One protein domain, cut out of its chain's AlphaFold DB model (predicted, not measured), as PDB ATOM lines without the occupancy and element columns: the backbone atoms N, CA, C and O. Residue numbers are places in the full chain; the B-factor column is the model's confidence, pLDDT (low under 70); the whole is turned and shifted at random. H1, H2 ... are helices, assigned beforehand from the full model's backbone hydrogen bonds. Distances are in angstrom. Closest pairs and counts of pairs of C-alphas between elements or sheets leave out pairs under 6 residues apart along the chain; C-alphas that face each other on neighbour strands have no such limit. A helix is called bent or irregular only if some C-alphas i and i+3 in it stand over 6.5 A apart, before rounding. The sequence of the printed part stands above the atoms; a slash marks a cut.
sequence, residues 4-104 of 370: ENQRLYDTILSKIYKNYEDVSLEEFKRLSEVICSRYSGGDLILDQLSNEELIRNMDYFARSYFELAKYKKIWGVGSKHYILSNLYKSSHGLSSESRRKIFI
ATOM      1  N   GLU A   4      26.269  30.423  23.885       76.69
ATOM      2  CA  GLU A   4      27.417  29.535  24.012       76.69
ATOM      3  C   GLU A   4      27.400  28.445  22.939       76.69
ATOM      4  O   GLU A   4      28.441  28.158  22.348       76.69
ATOM      5  N   ASN A   5      26.221  27.908  22.610       83.81
ATOM      6  CA  ASN A   5      26.081  26.904  21.560       83.81
ATOM      7  C   ASN A   5      26.347  27.492  20.169       83.81
ATOM      8  O   ASN A   5      27.010  26.838  19.366       83.81
ATOM      9  N   GLN A   6      25.892  28.718  19.889       88.31
ATOM     10  CA  GLN A   6      26.141  29.371  18.599       88.31
ATOM     11  C   GLN A   6      27.632  29.705  18.418       88.31
ATOM     12  O   GLN A   6      28.234  29.349  17.406       88.31
ATOM     13  N   ARG A   7      28.278  30.288  19.438       87.19
ATOM     14  CA  ARG A   7      29.724  30.580  19.411       87.19
ATOM     15  C   ARG A   7      30.566  29.312  19.272       87.19
ATOM     16  O   ARG A   7      31.545  29.300  18.520       87.19
ATOM     17  N   LEU A   8      30.197  28.242  19.983       89.06
ATOM     18  CA  LEU A   8      30.836  26.933  19.849       89.06
ATOM     19  C   LEU A   8      30.693  26.406  18.416       89.06
ATOM     20  O   LEU A   8      31.682  25.980  17.820       89.06
ATOM     21  N   TYR A   9      29.486  26.480  17.855       92.88
ATOM     22  CA  TYR A   9      29.189  26.035  16.498       92.88
ATOM     23  C   TYR A   9      30.067  26.741  15.456       92.88
ATOM     24  O   TYR A   9      30.765  26.079  14.683       92.88
ATOM     25  N   ASP A  10      30.132  28.073  15.491       93.25
ATOM     26  CA  ASP A  10      30.953  28.851  14.554       93.25
ATOM     27  C   ASP A  10      32.458  28.617  14.754       93.25
ATOM     28  O   ASP A  10      33.218  28.553  13.783       93.25
ATOM     29  N   THR A  11      32.901  28.416  15.999       93.62
ATOM     30  CA  THR A  11      34.302  28.085  16.307       93.62
ATOM     31  C   THR A  11      34.711  26.774  15.642       93.62
ATOM     32  O   THR A  11      35.756  26.709  14.985       93.62
ATOM     33  N   ILE A  12      33.883  25.733  15.763       94.25
ATOM     34  CA  ILE A  12      34.182  24.428  15.168       94.25
ATOM     35  C   ILE A  12      34.056  24.495  13.638       94.25
ATOM     36  O   ILE A  12      34.909  23.940  12.947       94.25
ATOM     37  N   LEU A  13      33.081  25.221  13.077       94.31
ATOM     38  CA  LEU A  13      33.002  25.441  11.623       94.31
ATOM     39  C   LEU A  13      34.242  26.151  11.066       94.31
ATOM     40  O   LEU A  13      34.796  25.722  10.053       94.31
ATOM     41  N   SER A  14      34.723  27.196  11.743       93.81
ATOM     42  CA  SER A  14      35.973  27.880  11.388       93.81
ATOM     43  C   SER A  14      37.166  26.923  11.449       93.81
ATOM     44  O   SER A  14      38.032  26.947  10.571       93.81
ATOM     45  N   LYS A  15      37.201  26.027  12.444       94.44
ATOM     46  CA  LYS A  15      38.224  24.980  12.554       94.44
ATOM     47  C   LYS A  15      38.154  23.984  11.394       94.44
ATOM     48  O   LYS A  15      39.192  23.669  10.828       94.44
ATOM     49  N   ILE A  16      36.956  23.557  10.982       93.81
ATOM     50  CA  ILE A  16      36.756  22.715   9.788       93.81
ATOM     51  C   ILE A  16      37.313  23.402   8.537       93.81
ATOM     52  O   ILE A  16      38.005  22.762   7.751       93.81
ATOM     53  N   TYR A  17      37.039  24.695   8.363       91.75
ATOM     54  CA  TYR A  17      37.509  25.447   7.202       91.75
ATOM     55  C   TYR A  17      39.036  25.627   7.184       91.75
ATOM     56  O   TYR A  17      39.665  25.454   6.143       91.75
ATOM     57  N   LYS A  18      39.641  25.964   8.331       92.56
ATOM     58  CA  LYS A  18      41.073  26.297   8.431       92.56
ATOM     59  C   LYS A  18      41.980  25.075   8.567       92.56
ATOM     60  O   LYS A  18      43.004  25.008   7.896       92.56
ATOM     61  N   ASN A  19      41.638  24.148   9.461       90.69
ATOM     62  CA  ASN A  19      42.414  22.938   9.721       90.69
ATOM     63  C   ASN A  19      41.517  21.797  10.229       90.69
ATOM     64  O   ASN A  19      41.455  21.495  11.425       90.69
ATOM     65  N   TYR A  20      40.804  21.151   9.304       90.00
ATOM     66  CA  TYR A  20      39.852  20.084   9.626       90.00
ATOM     67  C   TYR A  20      40.485  18.895  10.377       90.00
ATOM     68  O   TYR A  20      39.778  18.155  11.067       90.00
ATOM     69  N   GLU A  21      41.801  18.690  10.262       90.19
ATOM     70  CA  GLU A  21      42.523  17.593  10.915       90.19
ATOM     71  C   GLU A  21      42.497  17.696  12.443       90.19
ATOM     72  O   GLU A  21      42.448  16.665  13.114       90.19
ATOM     73  N   ASP A  22      42.388  18.903  12.995       90.62
ATOM     74  CA  ASP A  22      42.371  19.118  14.444       90.62
ATOM     75  C   ASP A  22      40.989  18.886  15.066       90.62
ATOM     76  O   ASP A  22      40.850  18.865  16.291       90.62
ATOM     77  N   VAL A  23      39.936  18.757  14.250       92.38
ATOM     78  CA  VAL A  23      38.560  18.611  14.745       92.38
ATOM     79  C   VAL A  23      38.410  17.253  15.426       92.38
ATOM     80  O   VAL A  23      38.569  16.199  14.807       92.38
ATOM     81  N   SER A  24      38.132  17.250  16.720       91.94
ATOM     82  CA  SER A  24      37.936  16.045  17.520       91.94
ATOM     83  C   SER A  24      36.567  15.409  17.254       91.94
ATOM     84  O   SER A  24      35.647  16.041  16.734       91.94
ATOM     85  N   LEU A  25      36.416  14.137  17.634       88.50
ATOM     86  CA  LEU A  25      35.120  13.456  17.561       88.50
ATOM     87  C   LEU A  25      34.078  14.130  18.468       88.50
ATOM     88  O   LEU A  25      32.896  14.138  18.139       88.50
ATOM     89  N   GLU A  26      34.510  14.687  19.600       91.12
ATOM     90  CA  GLU A  26      33.626  15.398  20.523       91.12
ATOM     91  C   GLU A  26      33.105  16.698  19.902       91.12
ATOM     92  O   GLU A  26      31.901  16.929  19.895       91.12
ATOM     93  N   GLU A  27      33.974  17.496  19.273       93.19
ATOM     94  CA  GLU A  27      33.560  18.698  18.532       93.19
ATOM     95  C   GLU A  27      32.577  18.361  17.398       93.19
ATOM     96  O   GLU A  27      31.576  19.053  17.217       93.19
ATOM     97  N   PHE A  28      32.799  17.262  16.668       90.50
ATOM     98  CA  PHE A  28      31.844  16.786  15.662       90.50
ATOM     99  C   PHE A  28      30.465  16.454  16.262       90.50
ATOM    100  O   PHE A  28      29.435  16.846  15.706       90.50
ATOM    101  N   LYS A  29      30.429  15.742  17.398       89.12
ATOM    102  CA  LYS A  29      29.169  15.419  18.086       89.12
ATOM    103  C   LYS A  29      28.450  16.689  18.524       89.12
ATOM    104  O   LYS A  29      27.260  16.813  18.259       89.12
ATOM    105  N   ARG A  30      29.179  17.649  19.100       90.88
ATOM    106  CA  ARG A  30      28.625  18.943  19.521       90.88
ATOM    107  C   ARG A  30      28.037  19.738  18.367       90.88
ATOM    108  O   ARG A  30      26.907  20.199  18.488       90.88
ATOM    109  N   LEU A  31      28.738  19.835  17.234       90.94
ATOM    110  CA  LEU A  31      28.173  20.452  16.027       90.94
ATOM    111  C   LEU A  31      26.843  19.807  15.651       90.94
ATOM    112  O   LEU A  31      25.867  20.491  15.364       90.94
ATOM    113  N   SER A  32      26.802  18.485  15.674       89.38
ATOM    114  CA  SER A  32      25.628  17.763  15.220       89.38
ATOM    115  C   SER A  32      24.453  17.837  16.195       89.38
ATOM    116  O   SER A  32      23.312  17.930  15.756       89.38
ATOM    117  N   GLU A  33      24.713  17.855  17.505       89.38
ATOM    118  CA  GLU A  33      23.709  18.152  18.533       89.38
ATOM    119  C   GLU A  33      23.080  19.529  18.296       89.38
ATOM    120  O   GLU A  33      21.855  19.656  18.315       89.38
ATOM    121  N   VAL A  34      23.905  20.542  18.000       88.81
ATOM    122  CA  VAL A  34      23.428  21.892  17.674       88.81
ATOM    123  C   VAL A  34      22.546  21.867  16.423       88.81
ATOM    124  O   VAL A  34      21.416  22.352  16.487       88.81
ATOM    125  N   ILE A  35      22.993  21.239  15.331       90.75
ATOM    126  CA  ILE A  35      22.212  21.117  14.085       90.75
ATOM    127  C   ILE A  35      20.865  20.443  14.357       90.75
ATOM    128  O   ILE A  35      19.820  21.007  14.041       90.75
ATOM    129  N   CYS A  36      20.867  19.269  14.994       89.62
ATOM    130  CA  CYS A  36      19.639  18.550  15.321       89.62
ATOM    131  C   CYS A  36      18.698  19.397  16.183       89.62
ATOM    132  O   CYS A  36      17.504  19.445  15.904       89.62
ATOM    133  N   SER A  37      19.224  20.096  17.194       88.69
ATOM    134  CA  SER A  37      18.402  20.926  18.075       88.69
ATOM    135  C   SER A  37      17.720  22.082  17.334       88.69
ATOM    136  O   SER A  37      16.535  22.307  17.571       88.69
ATOM    137  N   ARG A  38      18.411  22.736  16.383       89.38
ATOM    138  CA  ARG A  38      17.835  23.780  15.511       89.38
ATOM    139  C   ARG A  38      16.678  23.239  14.682       89.38
ATOM    140  O   ARG A  38      15.603  23.811  14.708       89.38
ATOM    141  N   TYR A  39      16.890  22.119  13.996       89.25
ATOM    142  CA  TYR A  39      15.876  21.526  13.119       89.25
ATOM    143  C   TYR A  39      14.718  20.852  13.863       89.25
ATOM    144  O   TYR A  39      13.660  20.631  13.280       89.25
ATOM    145  N   SER A  40      14.916  20.477  15.130       86.56
ATOM    146  CA  SER A  40      13.857  19.905  15.969       86.56
ATOM    147  C   SER A  40      12.980  20.954  16.659       86.56
ATOM    148  O   SER A  40      11.867  20.633  17.071       86.56
ATOM    149  N   GLY A  41      13.491  22.176  16.827       74.44
ATOM    150  CA  GLY A  41      12.753  23.310  17.378       74.44
ATOM    151  C   GLY A  41      12.223  24.221  16.272       74.44
ATOM    152  O   GLY A  41      12.613  24.089  15.118       74.44
ATOM    153  N   GLY A  42      11.350  25.166  16.627       80.88
ATOM    154  CA  GLY A  42      11.098  26.313  15.753       80.88
ATOM    155  C   GLY A  42      12.341  27.200  15.735       80.88
ATOM    156  O   GLY A  42      12.824  27.584  16.804       80.88
ATOM    157  N   ASP A  43      12.880  27.485  14.553       90.94
ATOM    158  CA  ASP A  43      14.057  28.332  14.387       90.94
ATOM    159  C   ASP A  43      13.763  29.444  13.387       90.94
ATOM    160  O   ASP A  43      13.573  29.198  12.198       90.94
ATOM    161  N   LEU A  44      13.810  30.679  13.893       90.62
ATOM    162  CA  LEU A  44      13.437  31.890  13.166       90.62
ATOM    163  C   LEU A  44      14.071  31.980  11.770       90.62
ATOM    164  O   LEU A  44      13.410  32.413  10.831       90.62
ATOM    165  N   ILE A  45      15.341  31.585  11.633       95.00
ATOM    166  CA  ILE A  45      16.082  31.697  10.374       95.00
ATOM    167  C   ILE A  45      15.811  30.509   9.457       95.00
ATOM    168  O   ILE A  45      15.629  30.700   8.254       95.00
ATOM    169  N   LEU A  46      15.803  29.283   9.991       94.31
ATOM    170  CA  LEU A  46      15.529  28.099   9.172       94.31
ATOM    171  C   LEU A  46      14.118  28.136   8.582       94.31
ATOM    172  O   LEU A  46      13.942  27.700   7.447       94.31
ATOM    173  N   ASP A  47      13.160  28.727   9.296       92.94
ATOM    174  CA  ASP A  47      11.786  28.925   8.827       92.94
ATOM    175  C   ASP A  47      11.699  29.821   7.572       92.94
ATOM    176  O   ASP A  47      10.689  29.802   6.871       92.94
ATOM    177  N   GLN A  48      12.753  30.584   7.248       94.25
ATOM    178  CA  GLN A  48      12.818  31.426   6.043       94.25
ATOM    179  C   GLN A  48      13.445  30.738   4.824       94.25
ATOM    180  O   GLN A  48      13.456  31.314   3.728       94.25
ATOM    181  N   LEU A  49      14.017  29.546   5.004       94.25
ATOM    182  CA  LEU A  49      14.646  28.801   3.919       94.25
ATOM    183  C   LEU A  49      13.594  28.093   3.062       94.25
ATOM    184  O   LEU A  49      12.595  27.573   3.556       94.25
ATOM    185  N   SER A  50      13.850  28.027   1.756       94.94
ATOM    186  CA  SER A  50      13.031  27.229   0.840       94.94
ATOM    187  C   SER A  50      13.129  25.731   1.150       94.94
ATOM    188  O   SER A  50      14.111  25.248   1.725       94.94
ATOM    189  N   ASN A  51      12.135  24.962   0.695       95.12
ATOM    190  CA  ASN A  51      12.170  23.503   0.804       95.12
ATOM    191  C   ASN A  51      13.432  22.924   0.147       95.12
ATOM    192  O   ASN A  51      14.044  22.007   0.690       95.12
ATOM    193  N   GLU A  52      13.860  23.473  -0.990       97.00
ATOM    194  CA  GLU A  52      15.069  23.056  -1.697       97.00
ATOM    195  C   GLU A  52      16.333  23.279  -0.857       97.00
ATOM    196  O   GLU A  52      17.196  22.401  -0.789       97.00
ATOM    197  N   GLU A  53      16.450  24.427  -0.187       96.50
ATOM    198  CA  GLU A  53      17.577  24.733   0.700       96.50
ATOM    199  C   GLU A  53      17.602  23.824   1.931       96.50
ATOM    200  O   GLU A  53      18.662  23.292   2.277       96.50
ATOM    201  N   LEU A  54      16.442  23.599   2.556       95.38
ATOM    202  CA  LEU A  54      16.303  22.711   3.711       95.38
ATOM    203  C   LEU A  54      16.667  21.267   3.345       95.38
ATOM    204  O   LEU A  54      17.466  20.633   4.041       95.38
ATOM    205  N   ILE A  55      16.152  20.763   2.219       96.38
ATOM    206  CA  ILE A  55      16.477  19.429   1.696       96.38
ATOM    207  C   ILE A  55      17.971  19.328   1.381       96.38
ATOM    208  O   ILE A  55      18.605  18.339   1.749       96.38
ATOM    209  N   ARG A  56      18.562  20.347   0.745       97.06
ATOM    210  CA  ARG A  56      19.999  20.378   0.437       97.06
ATOM    211  C   ARG A  56      20.846  20.304   1.709       97.06
ATOM    212  O   ARG A  56      21.816  19.548   1.748       97.06
ATOM    213  N   ASN A  57      20.508  21.082   2.737       96.38
ATOM    214  CA  ASN A  57      21.219  21.041   4.014       96.38
ATOM    215  C   ASN A  57      21.126  19.653   4.658       96.38
ATOM    216  O   ASN A  57      22.144  19.108   5.088       96.38
ATOM    217  N   MET A  58      19.930  19.058   4.657       95.31
ATOM    218  CA  MET A  58      19.693  17.721   5.204       95.31
ATOM    219  C   MET A  58      20.424  16.619   4.442       95.31
ATOM    220  O   MET A  58      20.977  15.718   5.069       95.31
ATOM    221  N   ASP A  59      20.493  16.695   3.113       97.31
ATOM    222  CA  ASP A  59      21.271  15.759   2.292       97.31
ATOM    223  C   ASP A  59      22.756  15.787   2.683       97.31
ATOM    224  O   ASP A  59      23.361  14.746   2.952       97.31
ATOM    225  N   TYR A  60      23.345  16.979   2.803       97.25
ATOM    226  CA  TYR A  60      24.733  17.120   3.244       97.25
ATOM    227  C   TYR A  60      24.953  16.596   4.670       97.25
ATOM    228  O   TYR A  60      25.906  15.845   4.910       97.25
ATOM    229  N   PHE A  61      24.056  16.927   5.599       95.12
ATOM    230  CA  PHE A  61      24.118  16.435   6.972       95.12
ATOM    231  C   PHE A  61      24.040  14.898   7.029       95.12
ATOM    232  O   PHE A  61      24.890  14.245   7.642       95.12
ATOM    233  N   ALA A  62      23.096  14.295   6.302       94.81
ATOM    234  CA  ALA A  62      22.927  12.847   6.223       94.81
ATOM    235  C   ALA A  62      24.147  12.148   5.605       94.81
ATOM    236  O   ALA A  62      24.610  11.140   6.139       94.81
ATOM    237  N   ARG A  63      24.735  12.692   4.529       94.44
ATOM    238  CA  ARG A  63      25.966  12.153   3.917       94.44
ATOM    239  C   ARG A  63      27.142  12.143   4.887       94.44
ATOM    240  O   ARG A  63      27.902  11.175   4.901       94.44
ATOM    241  N   SER A  64      27.279  13.193   5.699       91.94
ATOM    242  CA  SER A  64      28.295  13.266   6.755       91.94
ATOM    243  C   SER A  64      28.143  12.103   7.746       91.94
ATOM    244  O   SER A  64      29.085  11.342   7.984       91.94
ATOM    245  N   TYR A  65      26.922  11.892   8.237       89.44
ATOM    246  CA  TYR A  65      26.588  10.837   9.193       89.44
ATOM    247  C   TYR A  65      26.685   9.419   8.626       89.44
ATOM    248  O   TYR A  65      27.213   8.520   9.286       89.44
ATOM    249  N   PHE A  66      26.207   9.201   7.401       90.69
ATOM    250  CA  PHE A  66      26.311   7.907   6.733       90.69
ATOM    251  C   PHE A  66      27.762   7.519   6.485       90.69
ATOM    252  O   PHE A  66      28.109   6.352   6.658       90.69
ATOM    253  N   GLU A  67      28.619   8.477   6.123       90.25
ATOM    254  CA  GLU A  67      30.040   8.193   5.966       90.25
ATOM    255  C   GLU A  67      30.680   7.829   7.308       90.25
ATOM    256  O   GLU A  67      31.357   6.807   7.393       90.25
ATOM    257  N   LEU A  68      30.389   8.563   8.388       86.69
ATOM    258  CA  LEU A  68      30.873   8.217   9.728       86.69
ATOM    259  C   LEU A  68      30.436   6.804  10.162       86.69
ATOM    260  O   LEU A  68      31.243   6.036  10.691       86.69
ATOM    261  N   ALA A  69      29.180   6.430   9.903       84.94
ATOM    262  CA  ALA A  69      28.622   5.131  10.279       84.94
ATOM    263  C   ALA A  69      29.292   3.934   9.574       84.94
ATOM    264  O   ALA A  69      29.229   2.813  10.090       84.94
ATOM    265  N   LYS A  70      29.956   4.147   8.429       83.31
ATOM    266  CA  LYS A  70      30.751   3.109   7.749       83.31
ATOM    267  C   LYS A  70      32.037   2.780   8.511       83.31
ATOM    268  O   LYS A  70      32.415   1.613   8.585       83.31
ATOM    269  N   TYR A  71      32.675   3.767   9.143       75.00
ATOM    270  CA  TYR A  71      33.990   3.626   9.788       75.00
ATOM    271  C   TYR A  71      33.895   3.504  11.313       75.00
ATOM    272  O   TYR A  71      34.645   4.156  12.038       75.00
ATOM    273  N   LYS A  72      32.996   2.625  11.789       61.62
ATOM    274  CA  LYS A  72      32.504   2.414  13.176       61.62
ATOM    275  C   LYS A  72      33.518   2.423  14.343       61.62
ATOM    276  O   LYS A  72      33.090   2.251  15.481       61.62
ATOM    277  N   LYS A  73      34.830   2.551  14.121       57.81
ATOM    278  CA  LYS A  73      35.865   2.422  15.160       57.81
ATOM    279  C   LYS A  73      37.027   3.423  15.110       57.81
ATOM    280  O   LYS A  73      37.798   3.421  16.063       57.81
ATOM    281  N   ILE A  74      37.189   4.258  14.074       65.12
ATOM    282  CA  ILE A  74      38.351   5.170  14.009       65.12
ATOM    283  C   ILE A  74      37.963   6.535  13.430       65.12
ATOM    284  O   ILE A  74      37.886   6.716  12.216       65.12
ATOM    285  N   TRP A  75      37.748   7.517  14.309       78.19
ATOM    286  CA  TRP A  75      37.691   8.922  13.901       78.19
ATOM    287  C   TRP A  75      39.037   9.313  13.280       78.19
ATOM    288  O   TRP A  75      40.071   9.162  13.926       78.19
ATOM    289  N   GLY A  76      39.034   9.807  12.041       66.94
ATOM    290  CA  GLY A  76      40.255  10.284  11.381       66.94
ATOM    291  C   GLY A  76      40.862   9.391  10.304       66.94
ATOM    292  O   GLY A  76      41.781   9.848   9.634       66.94
ATOM    293  N   VAL A  77      40.356   8.178  10.054       66.19
ATOM    294  CA  VAL A  77      40.901   7.328   8.975       66.19
ATOM    295  C   VAL A  77      40.169   7.586   7.656       66.19
ATOM    296  O   VAL A  77      39.005   7.229   7.507       66.19
ATOM    297  N   GLY A  78      40.864   8.199   6.692       72.19
ATOM    298  CA  GLY A  78      40.518   8.244   5.260       72.19
ATOM    299  C   GLY A  78      39.334   9.127   4.835       72.19
ATOM    300  O   GLY A  78      39.368   9.685   3.745       72.19
ATOM    301  N   SER A  79      38.309   9.306   5.676       85.69
ATOM    302  CA  SER A  79      37.050   9.983   5.306       85.69
ATOM    303  C   SER A  79      36.750  11.257   6.101       85.69
ATOM    304  O   SER A  79      35.764  11.939   5.821       85.69
ATOM    305  N   LYS A  80      37.608  11.635   7.059       89.12
ATOM    306  CA  LYS A  80      37.391  12.799   7.941       89.12
ATOM    307  C   LYS A  80      37.176  14.098   7.163       89.12
ATOM    308  O   LYS A  80      36.251  14.842   7.473       89.12
ATOM    309  N   HIS A  81      37.980  14.335   6.125       90.38
ATOM    310  CA  HIS A  81      37.817  15.497   5.252       90.38
ATOM    311  C   HIS A  81      36.427  15.531   4.599       90.38
ATOM    312  O   HIS A  81      35.752  16.554   4.631       90.38
ATOM    313  N   TYR A  82      35.961  14.399   4.063       91.88
ATOM    314  CA  TYR A  82      34.649  14.292   3.422       91.88
ATOM    315  C   TYR A  82      33.494  14.497   4.415       91.88
ATOM    316  O   TYR A  82      32.564  15.254   4.131       91.88
ATOM    317  N   ILE A  83      33.571  13.867   5.593       92.38
ATOM    318  CA  ILE A  83      32.586  14.006   6.678       92.38
ATOM    319  C   ILE A  83      32.436  15.480   7.066       92.38
ATOM    320  O   ILE A  83      31.325  16.015   7.055       92.38
ATOM    321  N   LEU A  84      33.553  16.147   7.369       93.44
ATOM    322  CA  LEU A  84      33.559  17.535   7.828       93.44
ATOM    323  C   LEU A  84      33.216  18.520   6.702       93.44
ATOM    324  O   LEU A  84      32.511  19.492   6.951       93.44
ATOM    325  N   SER A  85      33.624  18.247   5.458       93.31
ATOM    326  CA  SER A  85      33.252  19.064   4.294       93.31
ATOM    327  C   SER A  85      31.743  19.059   4.056       93.31
ATOM    328  O   SER A  85      31.156  20.113   3.819       93.31
ATOM    329  N   ASN A  86      31.084  17.901   4.153       95.06
ATOM    330  CA  ASN A  86      29.628  17.843   4.034       95.06
ATOM    331  C   ASN A  86      28.935  18.541   5.208       95.06
ATOM    332  O   ASN A  86      27.988  19.285   4.989       95.06
ATOM    333  N   LEU A  87      29.445  18.383   6.432       92.38
ATOM    334  CA  LEU A  87      28.898  19.087   7.594       92.38
ATOM    335  C   LEU A  87      28.993  20.613   7.429       92.38
ATOM    336  O   LEU A  87      28.025  21.330   7.669       92.38
ATOM    337  N   TYR A  88      30.123  21.107   6.917       93.81
ATOM    338  CA  TYR A  88      30.285  22.515   6.567       93.81
ATOM    339  C   TYR A  88      29.276  22.954   5.492       93.81
ATOM    340  O   TYR A  88      28.622  23.975   5.637       93.81
ATOM    341  N   LYS A  89      29.051  22.157   4.441       94.81
ATOM    342  CA  LYS A  89      28.059  22.483   3.393       94.81
ATOM    343  C   LYS A  89      26.608  22.509   3.887       94.81
ATOM    344  O   LYS A  89      25.774  23.169   3.259       94.81
ATOM    345  N   SER A  90      26.298  21.806   4.979       95.06
ATOM    346  CA  SER A  90      24.984  21.878   5.634       95.06
ATOM    347  C   SER A  90      24.778  23.133   6.488       95.06
ATOM    348  O   SER A  90      23.676  23.336   6.980       95.06
ATOM    349  N   SER A  91      25.788  23.998   6.659       94.62
ATOM    350  CA  SER A  91      25.735  25.104   7.624       94.62
ATOM    351  C   SER A  91      24.925  26.334   7.197       94.62
ATOM    352  O   SER A  91      24.881  27.304   7.955       94.62
ATOM    353  N   HIS A  92      24.338  26.349   5.998       95.75
ATOM    354  CA  HIS A  92      23.539  27.483   5.510       95.75
ATOM    355  C   HIS A  92      22.293  27.673   6.381       95.75
ATOM    356  O   HIS A  92      21.534  26.729   6.560       95.75
ATOM    357  N   GLY A  93      22.093  28.861   6.946       94.50
ATOM    358  CA  GLY A  93      21.049  29.121   7.945       94.50
ATOM    359  C   GLY A  93      21.398  28.664   9.365       94.50
ATOM    360  O   GLY A  93      20.590  28.833  10.273       94.50
ATOM    361  N   LEU A  94      22.601  28.124   9.593       94.00
ATOM    362  CA  LEU A  94      23.064  27.650  10.904       94.00
ATOM    363  C   LEU A  94      24.285  28.430  11.410       94.00
ATOM    364  O   LEU A  94      24.392  28.682  12.606       94.00
ATOM    365  N   SER A  95      25.215  28.809  10.528       94.56
ATOM    366  CA  SER A  95      26.357  29.651  10.919       94.56
ATOM    367  C   SER A  95      25.917  31.088  11.179       94.56
ATOM    368  O   SER A  95      25.033  31.575  10.476       94.56
ATOM    369  N   SER A  96      26.570  31.798  12.104       94.56
ATOM    370  CA  SER A  96      26.234  33.209  12.381       94.56
ATOM    371  C   SER A  96      26.272  34.074  11.118       94.56
ATOM    372  O   SER A  96      25.399  34.907  10.907       94.56
ATOM    373  N   GLU A  97      27.243  33.835  10.232       94.88
ATOM    374  CA  GLU A  97      27.364  34.548   8.955       94.88
ATOM    375  C   GLU A  97      26.147  34.331   8.045       94.88
ATOM    376  O   GLU A  97      25.561  35.290   7.540       94.88
ATOM    377  N   SER A  98      25.735  33.074   7.842       96.19
ATOM    378  CA  SER A  98      24.589  32.773   6.977       96.19
ATOM    379  C   SER A  98      23.269  33.201   7.614       96.19
ATOM    380  O   SER A  98      22.401  33.705   6.906       96.19
ATOM    381  N   ARG A  99      23.139  33.078   8.942       95.81
ATOM    382  CA  ARG A  99      21.972  33.547   9.700       95.81
ATOM    383  C   ARG A  99      21.791  35.051   9.574       95.81
ATOM    384  O   ARG A  99      20.713  35.489   9.186       95.81
ATOM    385  N   ARG A 100      22.866  35.820   9.758       96.56
ATOM    386  CA  ARG A 100      22.886  37.267   9.517       96.56
ATOM    387  C   ARG A 100      22.468  37.604   8.092       96.56
ATOM    388  O   ARG A 100      21.634  38.479   7.884       96.56
ATOM    389  N   LYS A 101      23.061  36.927   7.107       96.75
ATOM    390  CA  LYS A 101      22.773  37.183   5.695       96.75
ATOM    391  C   LYS A 101      21.289  36.977   5.386       96.75
ATOM    392  O   LYS A 101      20.677  37.865   4.807       96.75
ATOM    393  N   ILE A 102      20.713  35.862   5.834       97.12
ATOM    394  CA  ILE A 102      19.285  35.566   5.657       97.12
ATOM    395  C   ILE A 102      18.425  36.606   6.383       97.12
ATOM    396  O   ILE A 102      17.476  37.108   5.794       97.12
ATOM    397  N   PHE A 103      18.784  36.977   7.617       96.50
ATOM    398  CA  PHE A 103      18.072  37.998   8.389       96.50
ATOM    399  C   PHE A 103      17.974  39.332   7.633       96.50
ATOM    400  O   PHE A 103      16.908  39.941   7.583       96.50
ATOM    401  N   ILE A 104      19.070  39.759   6.996       94.31
ATOM    402  CA  ILE A 104      19.119  40.986   6.190       94.31
ATOM    403  C   ILE A 104      18.351  40.815   4.872       94.31
ATOM    404  O   ILE A 104      17.536  41.665   4.530       94.31
TER     405      ILE A 104
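AT A GLANCE: This is residues 4 to 104 of the 370 residues of an uncharacterized protein of Paenibacillus whitsoniae (UniProt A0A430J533). A helical hairpin of the long H3 and the shorter H4 has H2 near both of its helices, while a kinked H1 crosses from H2 to H4. The short H5 lies at one end of the body, away from the hairpin and close to H1. The printed part has 101 residues with five named helices, H1 to H5 along the chain, and no named strand; its class is all helix. It is compact, with a radius of gyration of the C-alphas of 13.3 A, and elongated, spanning 40 by 24 by 20 A.

HOW THE PARTS SIT: H3, residues 51 to 70, touches H4, residues 80 to 89, at a shallow tilt of 14 degrees, opposite ways; their closest C-alphas, of Ser 64 and Ile 83, are 4.4 A apart. H1, residues 4 to 22, touches H4 with residues 13 to 21 alone, at a steep tilt of 44 degrees, closest at the C-alphas of Ile 16 and Leu 84, 6.4 A. With residues 5 to 12 alone, H1 touches H2, residues 25 to 40, at a steep tilt of 46 degrees; the closest C-alphas, of Tyr 9 and Leu 31, are 5.7 A apart. H2 and H3 are near each other, with 8 pairs of C-alphas within 10 A, and so are H2 and H4, with 8 pairs. H5, residues 96 to 104, is close to but not clearly touching H1, at 6.8 A between the closest C-alphas, of Asp 10 and Ser 96. The helix packing is mostly crossed, only just: 1 of 3 touching pairs is at a shallow tilt. Every O i to N i+4 pair is within hydrogen-bond range in H2, H3, H4 and H5; in H1 it is 12 of 15.

IN THESE COORDINATES: H3 is 28.4 A long from first to last C-alpha, H2 22.3 A, H1 20.6 A, H4 14.2 A and H5 12.2 A. H1 begins at C-alpha 4 (27.417, 29.535, 24.012), has a kink of 79 degrees near residue 16, and is irregular, with C-alphas 18 and 21 9.2 A apart. H5 ends at C-alpha 104 (19.119, 40.986, 6.190).

THE WHOLE: The C-alphas farthest apart, of Lys 73 and Ile 104, are 43.0 A apart. The printed part has no cut and no long link. The mean pLDDT of the printed part is 90.1; residues 72 to 74 and 76 to 77 are under 70.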